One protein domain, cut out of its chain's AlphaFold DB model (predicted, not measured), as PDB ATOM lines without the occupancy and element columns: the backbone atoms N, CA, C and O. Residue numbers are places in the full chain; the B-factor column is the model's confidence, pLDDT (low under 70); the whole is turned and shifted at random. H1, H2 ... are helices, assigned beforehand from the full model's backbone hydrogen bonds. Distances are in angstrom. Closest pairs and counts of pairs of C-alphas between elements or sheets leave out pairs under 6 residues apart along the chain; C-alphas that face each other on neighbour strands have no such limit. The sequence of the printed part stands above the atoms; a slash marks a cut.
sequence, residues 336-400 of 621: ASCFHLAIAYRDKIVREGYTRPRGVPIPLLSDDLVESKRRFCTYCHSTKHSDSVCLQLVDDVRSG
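This is residues 336 to 400 of the 621 residues of an uncharacterized protein of Saprolegnia diclina (strain VS20) (UniProt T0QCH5). This domain has little regular structure: two short helices lie well apart, H2 at one end of an elongated outline and H1 in the other part, where residues 347 to 372 of the long link make a wide loop round it. The rest of that link folds back on itself in a small turn-rich patch, near residues 376 to 386, before it reaches H2. The printed part has 65 residues, with H1 then H2 and no named strand; the class is all helix, though the named elements hold only 17 residues. It is only just loose, close to compact, with a radius of gyration of the C-alphas of 13.0 A and spans of 41 by 24 by 19 A.

Find C-alpha 391 at (10.996, -13.497, -0.586); from there H2, residues 391 to 399, runs 12.0 A to C-alpha 399 at (16.569, -2.855, 0.210). H1, residues 339 to 346, begins at C-alpha 339, (26.342, -29.065, 4.285), and is 10.7 A long.

H2 and H1 are apart. In both helices every O i to N i+4 pair is within hydrogen-bond range.

Look to Gly 359 and Arg 398 for the two C-alphas farthest apart, 41.6 A. The link from H1 to H2, residues 347 to 390, is long. The printed part has no cut, and no printed residue is under 70 in pLDDT.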
ATOM      1  N   ALA A 336      26.363 -34.497  11.442       95.31
ATOM      2  CA  ALA A 336      27.823 -34.458  11.275       95.31
ATOM      3  C   ALA A 336      28.284 -34.210   9.828       95.31
ATOM      4  O   ALA A 336      29.428 -33.829   9.615       95.31
ATOM      5  N   SER A 337      27.419 -34.489   8.852       95.19
ATOM      6  CA  SER A 337      27.720 -34.458   7.412       95.19
ATOM      7  C   SER A 337      26.813 -33.481   6.657       95.19
ATOM      8  O   SER A 337      26.774 -33.488   5.432       95.19
ATOM      9  N   CYS A 338      26.057 -32.640   7.368       95.62
ATOM     10  CA  CYS A 338      25.102 -31.721   6.758       95.62
ATOM     11  C   CYS A 338      25.788 -30.447   6.254       95.62
ATOM     12  O   CYS A 338      26.224 -29.612   7.051       95.62
ATOM     13  N   PHE A 339      25.793 -30.260   4.932       94.94
ATOM     14  CA  PHE A 339      26.342 -29.065   4.285       94.94
ATOM     15  C   PHE A 339      25.705 -27.760   4.796       94.94
ATOM     16  O   PHE A 339      26.400 -26.821   5.185       94.94
ATOM     17  N   HIS A 340      24.372 -27.721   4.901       94.31
ATOM     18  CA  HIS A 340      23.656 -26.530   5.372       94.31
ATOM     19  C   HIS A 340      23.962 -26.184   6.836       94.31
ATOM     20  O   HIS A 340      23.990 -25.008   7.194       94.31
ATOM     21  N   LEU A 341      24.208 -27.190   7.686       95.12
ATOM     22  CA  LEU A 341      24.595 -26.958   9.078       95.12
ATOM     23  C   LEU A 341      26.022 -26.395   9.164       95.12
ATOM     24  O   LEU A 341      26.263 -25.499   9.969       95.12
ATOM     25  N   ALA A 342      26.938 -26.859   8.309       94.62
ATOM     26  CA  ALA A 342      28.297 -26.320   8.221       94.62
ATOM     27  C   ALA A 342      28.295 -24.830   7.832       94.62
ATOM     28  O   ALA A 342      28.939 -24.018   8.499       94.62
ATOM     29  N   ILE A 343      27.505 -24.452   6.814       91.06
ATOM     30  CA  ILE A 343      27.304 -23.045   6.417       91.06
ATOM     31  C   ILE A 343      26.730 -22.234   7.581       91.06
ATOM     32  O   ILE A 343      27.245 -21.165   7.904       91.06
ATOM     33  N   ALA A 344      25.702 -22.755   8.255       93.00
ATOM     34  CA  ALA A 344      25.069 -22.049   9.361       93.00
ATOM     35  C   ALA A 344      26.019 -21.806  10.546       93.00
ATOM     36  O   ALA A 344      25.943 -20.759  11.187       93.00
ATOM     37  N   TYR A 345      26.930 -22.741  10.832       93.94
ATOM     38  CA  TYR A 345      27.972 -22.544  11.841       93.94
ATOM     39  C   TYR A 345      29.052 -21.556  11.389       93.94
ATOM     40  O   TYR A 345      29.438 -20.706  12.194       93.94
ATOM     41  N   ARG A 346      29.505 -21.620  10.126       91.62
ATOM     42  CA  ARG A 346      30.467 -20.655   9.556       91.62
ATOM     43  C   ARG A 346      29.941 -19.226   9.678       91.62
ATOM     44  O   ARG A 346      30.651 -18.347  10.160       91.62
ATOM     45  N   ASP A 347      28.686 -19.026   9.290       86.75
ATOM     46  CA  ASP A 347      28.057 -17.706   9.242       86.75
ATOM     47  C   ASP A 347      27.506 -17.272  10.618       86.75
ATOM     48  O   ASP A 347      27.069 -16.135  10.775       86.75
ATOM     49  N   LYS A 348      27.564 -18.148  11.636       91.81
ATOM     50  CA  LYS A 348      27.017 -17.942  12.995       91.81
ATOM     51  C   LYS A 348      25.508 -17.661  13.017       91.81
ATOM     52  O   LYS A 348      25.023 -16.853  13.801       91.81
ATOM     53  N   ILE A 349      24.763 -18.374  12.181       91.44
ATOM     54  CA  ILE A 349      23.322 -18.197  11.949       91.44
ATOM     55  C   ILE A 349      22.514 -19.475  12.235       91.44
ATOM     56  O   ILE A 349      21.435 -19.696  11.688       91.44
ATOM     57  N   VAL A 350      23.035 -20.368  13.075       94.19
ATOM     58  CA  VAL A 350      22.323 -21.591  13.474       94.19
ATOM     59  C   VAL A 350      20.948 -21.227  14.055       94.19
ATOM     60  O   VAL A 350      20.851 -20.344  14.902       94.19
ATOM     61  N   ARG A 351      19.884 -21.897  13.582       92.19
ATOM     62  CA  ARG A 351      18.497 -21.624  14.000       92.19
ATOM     63  C   ARG A 351      18.367 -21.668  15.521       92.19
ATOM     64  O   ARG A 351      18.839 -22.613  16.157       92.19
ATOM     65  N   GLU A 352      17.679 -20.679  16.075       90.62
ATOM     66  CA  GLU A 352      17.370 -20.625  17.499       90.62
ATOM     67  C   GLU A 352      16.616 -21.896  17.928       90.62
ATOM     68  O   GLU A 352      15.709 -22.365  17.240       90.62
ATOM     69  N   GLY A 353      17.058 -22.514  19.026       91.19
ATOM     70  CA  GLY A 353      16.499 -23.774  19.527       91.19
ATOM     71  C   GLY A 353      17.046 -25.054  18.879       91.19
ATOM     72  O   GLY A 353      16.725 -26.146  19.352       91.19
ATOM     73  N   TYR A 354      17.907 -24.974  17.855       95.25
ATOM     74  CA  TYR A 354      18.594 -26.167  17.356       95.25
ATOM     75  C   TYR A 354      19.558 -26.711  18.423       95.25
ATOM     76  O   TYR A 354      20.564 -26.090  18.768       95.25
ATOM     77  N   THR A 355      19.250 -27.901  18.940       93.88
ATOM     78  CA  THR A 355      20.095 -28.627  19.890       93.88
ATOM     79  C   THR A 355      20.802 -29.763  19.171       93.88
ATOM     80  O   THR A 355      20.193 -30.736  18.731       93.88
ATOM     81  N   ARG A 356      22.123 -29.634  19.045       92.75
ATOM     82  CA  ARG A 356      22.959 -30.664  18.433       92.75
ATOM     83  C   ARG A 356      22.874 -31.964  19.250       92.75
ATOM     84  O   ARG A 356      23.090 -31.910  20.468       92.75
ATOM     85  N   PRO A 357      22.628 -33.128  18.621       92.69
ATOM     86  CA  PRO A 357      22.651 -34.408  19.319       92.69
ATOM     87  C   PRO A 357      23.978 -34.626  20.063       92.69
ATOM     88  O   PRO A 357      25.058 -34.314  19.550       92.69
ATOM     89  N   ARG A 358      23.913 -35.149  21.296       92.25
ATOM     90  CA  ARG A 358      25.112 -35.385  22.119       92.25
ATOM     91  C   ARG A 358      26.068 -36.338  21.397       92.25
ATOM     92  O   ARG A 358      25.654 -37.397  20.940       92.25
ATOM     93  N   GLY A 359      27.344 -35.960  21.331       91.94
ATOM     94  CA  GLY A 359      28.403 -36.765  20.709       91.94
ATOM     95  C   GLY A 359      28.572 -36.578  19.199       91.94
ATOM     96  O   GLY A 359      29.487 -37.164  18.631       91.94
ATOM     97  N   VAL A 360      27.749 -35.754  18.542       91.62
ATOM     98  CA  VAL A 360      27.907 -35.444  17.113       91.62
ATOM     99  C   VAL A 360      28.861 -34.247  16.935       91.62
ATOM    100  O   VAL A 360      28.613 -33.193  17.534       91.62
ATOM    101  N   PRO A 361      29.958 -34.362  16.156       93.50
ATOM    102  CA  PRO A 361      30.873 -33.244  15.911       93.50
ATOM    103  C   PRO A 361      30.197 -32.129  15.096       93.50
ATOM    104  O   PRO A 361      29.200 -32.362  14.415       93.50
ATOM    105  N   ILE A 362      30.710 -30.896  15.200       93.94
ATOM    106  CA  ILE A 362      30.255 -29.793  14.333       93.94
ATOM    107  C   ILE A 362      30.764 -30.091  12.918       93.94
ATOM    108  O   ILE A 362      31.971 -30.302  12.784       93.94
ATOM    109  N   PRO A 363      29.903 -30.106  11.884       94.88
ATOM    110  CA  PRO A 363      30.378 -30.239  10.516       94.88
ATOM    111  C   PRO A 363      31.237 -29.018  10.158       94.88
ATOM    112  O   PRO A 363      30.788 -27.876  10.268       94.88
ATOM    113  N   LEU A 364      32.485 -29.263   9.764       93.00
ATOM    114  CA  LEU A 364      33.364 -28.256   9.172       93.00
ATOM    115  C   LEU A 364      33.173 -28.289   7.653       93.00
ATOM    116  O   LEU A 364      32.813 -29.331   7.115       93.00
ATOM    117  N   LEU A 365      33.397 -27.166   6.968       90.69
ATOM    118  CA  LEU A 365      33.416 -27.119   5.501       90.69
ATOM    119  C   LEU A 365      34.588 -27.964   4.980       90.69
ATOM    120  O   LEU A 365      35.706 -27.469   4.869       90.69
ATOM    121  N   SER A 366      34.321 -29.243   4.729       89.25
ATOM    122  CA  SER A 366      35.208 -30.212   4.087       89.25
ATOM    123  C   SER A 366      34.490 -30.869   2.906       89.25
ATOM    124  O   SER A 366      33.270 -30.752   2.769       89.25
ATOM    125  N   ASP A 367      35.243 -31.584   2.075       77.56
ATOM    126  CA  ASP A 367      34.722 -32.219   0.855       77.56
ATOM    127  C   ASP A 367      33.748 -33.386   1.134       77.56
ATOM    128  O   ASP A 367      33.017 -33.813   0.246       77.56
ATOM    129  N   ASP A 368      33.669 -33.865   2.381       90.94
ATOM    130  CA  ASP A 368      32.813 -34.992   2.794       90.94
ATOM    131  C   ASP A 368      31.373 -34.580   3.175       90.94
ATOM    132  O   ASP A 368      30.595 -35.385   3.702       90.94
ATOM    133  N   LEU A 369      31.004 -33.313   2.972       93.44
ATOM    134  CA  LEU A 369      29.667 -32.820   3.291       93.44
ATOM    135  C   LEU A 369      28.643 -33.271   2.245       93.44
ATOM    136  O   LEU A 369      28.830 -33.134   1.040       93.44
ATOM    137  N   VAL A 370      27.500 -33.758   2.721       91.50
ATOM    138  CA  VAL A 370      26.393 -34.194   1.871       91.50
ATOM    139  C   VAL A 370      25.378 -33.064   1.765       91.50
ATOM    140  O   VAL A 370      24.676 -32.738   2.730       91.50
ATOM    141  N   GLU A 371      25.255 -32.487   0.574       90.25
ATOM    142  CA  GLU A 371      24.193 -31.532   0.281       90.25
ATOM    143  C   GLU A 371      22.841 -32.246   0.133       90.25
ATOM    144  O   GLU A 371      22.708 -33.323  -0.459       90.25
ATOM    145  N   SER A 372      21.803 -31.673   0.739       86.31
ATOM    146  CA  SER A 372      20.453 -32.209   0.613       86.31
ATOM    147  C   SER A 372      19.839 -31.726  -0.697       86.31
ATOM    148  O   SER A 372      19.692 -30.528  -0.887       86.31
ATOM    149  N   LYS A 373      19.335 -32.636  -1.543       84.00
ATOM    150  CA  LYS A 373      18.471 -32.258  -2.685       84.00
ATOM    151  C   LYS A 373      17.131 -31.622  -2.251       84.00
ATOM    152  O   LYS A 373      16.337 -31.215  -3.095       84.00
ATOM    153  N   ARG A 374      16.819 -31.579  -0.945       81.62
ATOM    154  CA  ARG A 374      15.602 -30.921  -0.437       81.62
ATOM    155  C   ARG A 374      15.764 -29.407  -0.495       81.62
ATOM    156  O   ARG A 374      16.831 -28.881  -0.214       81.62
ATOM    157  N   ARG A 375      14.662 -28.710  -0.781       85.88
ATOM    158  CA  ARG A 375      14.598 -27.245  -0.822       85.88
ATOM    159  C   ARG A 375      14.958 -26.674   0.553       85.88
ATOM    160  O   ARG A 375      14.150 -26.737   1.475       85.88
ATOM    161  N   PHE A 376      16.169 -26.151   0.693       89.44
ATOM    162  CA  PHE A 376      16.631 -25.474   1.896       89.44
ATOM    163  C   PHE A 376      17.106 -24.077   1.515       89.44
ATOM    164  O   PHE A 376      17.997 -23.920   0.687       89.44
ATOM    165  N   CYS A 377      16.492 -23.063   2.109       91.88
ATOM    166  CA  CYS A 377      16.890 -21.680   1.930       91.88
ATOM    167  C   CYS A 377      17.981 -21.375   2.953       91.88
ATOM    168  O   CYS A 377      17.702 -21.298   4.148       91.88
ATOM    169  N   THR A 378      19.222 -21.209   2.508       90.00
ATOM    170  CA  THR A 378      20.333 -20.811   3.369       90.00
ATOM    171  C   THR A 378      20.186 -19.375   3.874       90.00
ATOM    172  O   THR A 378      20.794 -19.047   4.892       90.00
ATOM    173  N   TYR A 379      19.342 -18.537   3.253       91.25
ATOM    174  CA  TYR A 379      19.106 -17.162   3.709       91.25
ATOM    175  C   TYR A 379      18.181 -17.046   4.936       91.25
ATOM    176  O   TYR A 379      18.551 -16.442   5.941       91.25
ATOM    177  N   CYS A 380      16.986 -17.643   4.888       92.50
ATOM    178  CA  CYS A 380      16.019 -17.599   6.001       92.50
ATOM    179  C   CYS A 380      15.921 -18.918   6.794       92.50
ATOM    180  O   CYS A 380      15.113 -19.038   7.714       92.50
ATOM    181  N   HIS A 381      16.711 -19.932   6.423       89.56
ATOM    182  CA  HIS A 381      16.737 -21.289   7.003       89.56
ATOM    183  C   HIS A 381      15.414 -22.055   6.913       89.56
ATOM    184  O   HIS A 381      15.158 -22.988   7.685       89.56
ATOM    185  N   SER A 382      14.556 -21.667   5.971       90.62
ATOM    186  CA  SER A 382      13.317 -22.379   5.695       90.62
ATOM    187  C   SER A 382      13.597 -23.645   4.895       90.62
ATOM    188  O   SER A 382      14.249 -23.607   3.857       90.62
ATOM    189  N   THR A 383      13.021 -24.764   5.326       89.31
ATOM    190  CA  THR A 383      13.009 -26.027   4.569       89.31
ATOM    191  C   THR A 383      11.884 -26.081   3.522       89.31
ATOM    192  O   THR A 383      11.627 -27.132   2.938       89.31
ATOM    193  N   LYS A 384      11.142 -24.978   3.325       90.62
ATOM    194  CA  LYS A 384       9.985 -24.921   2.411       90.62
ATOM    195  C   LYS A 384      10.347 -24.441   1.003       90.62
ATOM    196  O   LYS A 384       9.560 -24.629   0.079       90.62
ATOM    197  N   HIS A 385      11.488 -23.780   0.833       91.50
ATOM    198  CA  HIS A 385      11.875 -23.121  -0.413       91.50
ATOM    199  C   HIS A 385      13.408 -23.027  -0.523       91.50
ATOM    200  O   HIS A 385      14.088 -23.234   0.475       91.50
ATOM    201  N   SER A 386      13.948 -22.781  -1.718       90.94
ATOM    202  CA  SER A 386      15.383 -22.539  -1.966       90.94
ATOM    203  C   SER A 386      15.694 -21.040  -1.961       90.94
ATOM    204  O   SER A 386      14.778 -20.225  -2.046       90.94
ATOM    205  N   ASP A 387      16.971 -20.660  -1.913       90.19
ATOM    206  CA  ASP A 387      17.384 -19.246  -1.916       90.19
ATOM    207  C   ASP A 387      16.803 -18.457  -3.099       90.19
ATOM    208  O   ASP A 387      16.269 -17.364  -2.919       90.19
ATOM    209  N   SER A 388      16.766 -19.072  -4.283       87.38
ATOM    210  CA  SER A 388      16.232 -18.487  -5.523       87.38
ATOM    211  C   SER A 388      14.768 -18.032  -5.470       87.38
ATOM    212  O   SER A 388      14.347 -17.200  -6.272       87.38
ATOM    213  N   VAL A 389      13.978 -18.550  -4.526       90.50
ATOM    214  CA  VAL A 389      12.559 -18.200  -4.333       90.50
ATOM    215  C   VAL A 389      12.292 -17.579  -2.955       90.50
ATOM    216  O   VAL A 389      11.137 -17.437  -2.548       90.50
ATOM    217  N   CYS A 390      13.341 -17.216  -2.212       92.94
ATOM    218  CA  CYS A 390      13.207 -16.619  -0.892       92.94
ATOM    219  C   CYS A 390      12.769 -15.154  -0.984       92.94
ATOM    220  O   CYS A 390      13.546 -14.284  -1.366       92.94
ATOM    221  N   LEU A 391      11.528 -14.866  -0.582       91.00
ATOM    222  CA  LEU A 391      10.996 -13.497  -0.586       91.00
ATOM    223  C   LEU A 391      11.793 -12.563   0.329       91.00
ATOM    224  O   LEU A 391      12.089 -11.445  -0.069       91.00
ATOM    225  N   GLN A 392      12.211 -13.049   1.502       93.56
ATOM    226  CA  GLN A 392      13.024 -12.260   2.428       93.56
ATOM    227  C   GLN A 392      14.367 -11.877   1.799       93.56
ATOM    228  O   GLN A 392      14.777 -10.727   1.878       93.56
ATOM    229  N   LEU A 393      15.016 -12.815   1.104       92.62
ATOM    230  CA  LEU A 393      16.252 -12.535   0.380       92.62
ATOM    231  C   LEU A 393      16.025 -11.546  -0.766       92.62
ATOM    232  O   LEU A 393      16.817 -10.629  -0.941       92.62
ATOM    233  N   VAL A 394      14.939 -11.688  -1.527       87.31
ATOM    234  CA  VAL A 394      14.585 -10.745  -2.599       87.31
ATOM    235  C   VAL A 394      14.355  -9.336  -2.045       87.31
ATOM    236  O   VAL A 394      14.825  -8.360  -2.636       87.31
ATOM    237  N   ASP A 395      13.654  -9.213  -0.920       87.00
ATOM    238  CA  ASP A 395      13.377  -7.930  -0.278       87.00
ATOM    239  C   ASP A 395      14.638  -7.318   0.351       87.00
ATOM    240  O   ASP A 395      14.862  -6.112   0.220       87.00
ATOM    241  N   ASP A 396      15.520  -8.136   0.925       89.94
ATOM    242  CA  ASP A 396      16.803  -7.699   1.479       89.94
ATOM    243  C   ASP A 396      17.804  -7.308   0.379       89.94
ATOM    244  O   ASP A 396      18.491  -6.292   0.493       89.94
ATOM    245  N   VAL A 397      17.823  -8.020  -0.752       85.88
ATOM    246  CA  VAL A 397      18.568  -7.622  -1.962       85.88
ATOM    247  C   VAL A 397      18.028  -6.300  -2.510       85.88
ATOM    248  O   VAL A 397      18.803  -5.415  -2.879       85.88
ATOM    249  N   ARG A 398      16.702  -6.121  -2.533       78.94
ATOM    250  CA  ARG A 398      16.061  -4.888  -3.017       78.94
ATOM    251  C   ARG A 398      16.337  -3.695  -2.098       78.94
ATOM    252  O   ARG A 398      16.558  -2.586  -2.592       78.94
ATOM    253  N   SER A 399      16.310  -3.901  -0.785       78.69
ATOM    254  CA  SER A 399      16.569  -2.855   0.210       78.69
ATOM    255  C   SER A 399      18.063  -2.550   0.373       78.69
ATOM    256  O   SER A 399      18.412  -1.433   0.763       78.69
ATOM    257  N   GLY A 400      18.940  -3.481  -0.016       83.25
ATOM    258  CA  GLY A 400      20.380  -3.417   0.237       83.25
ATOM    259  C   GLY A 400      20.748  -3.853   1.658       83.25
ATOM    260  O   GLY A 400      21.801  -3.468   2.152       83.25
TER     261      GLY A 400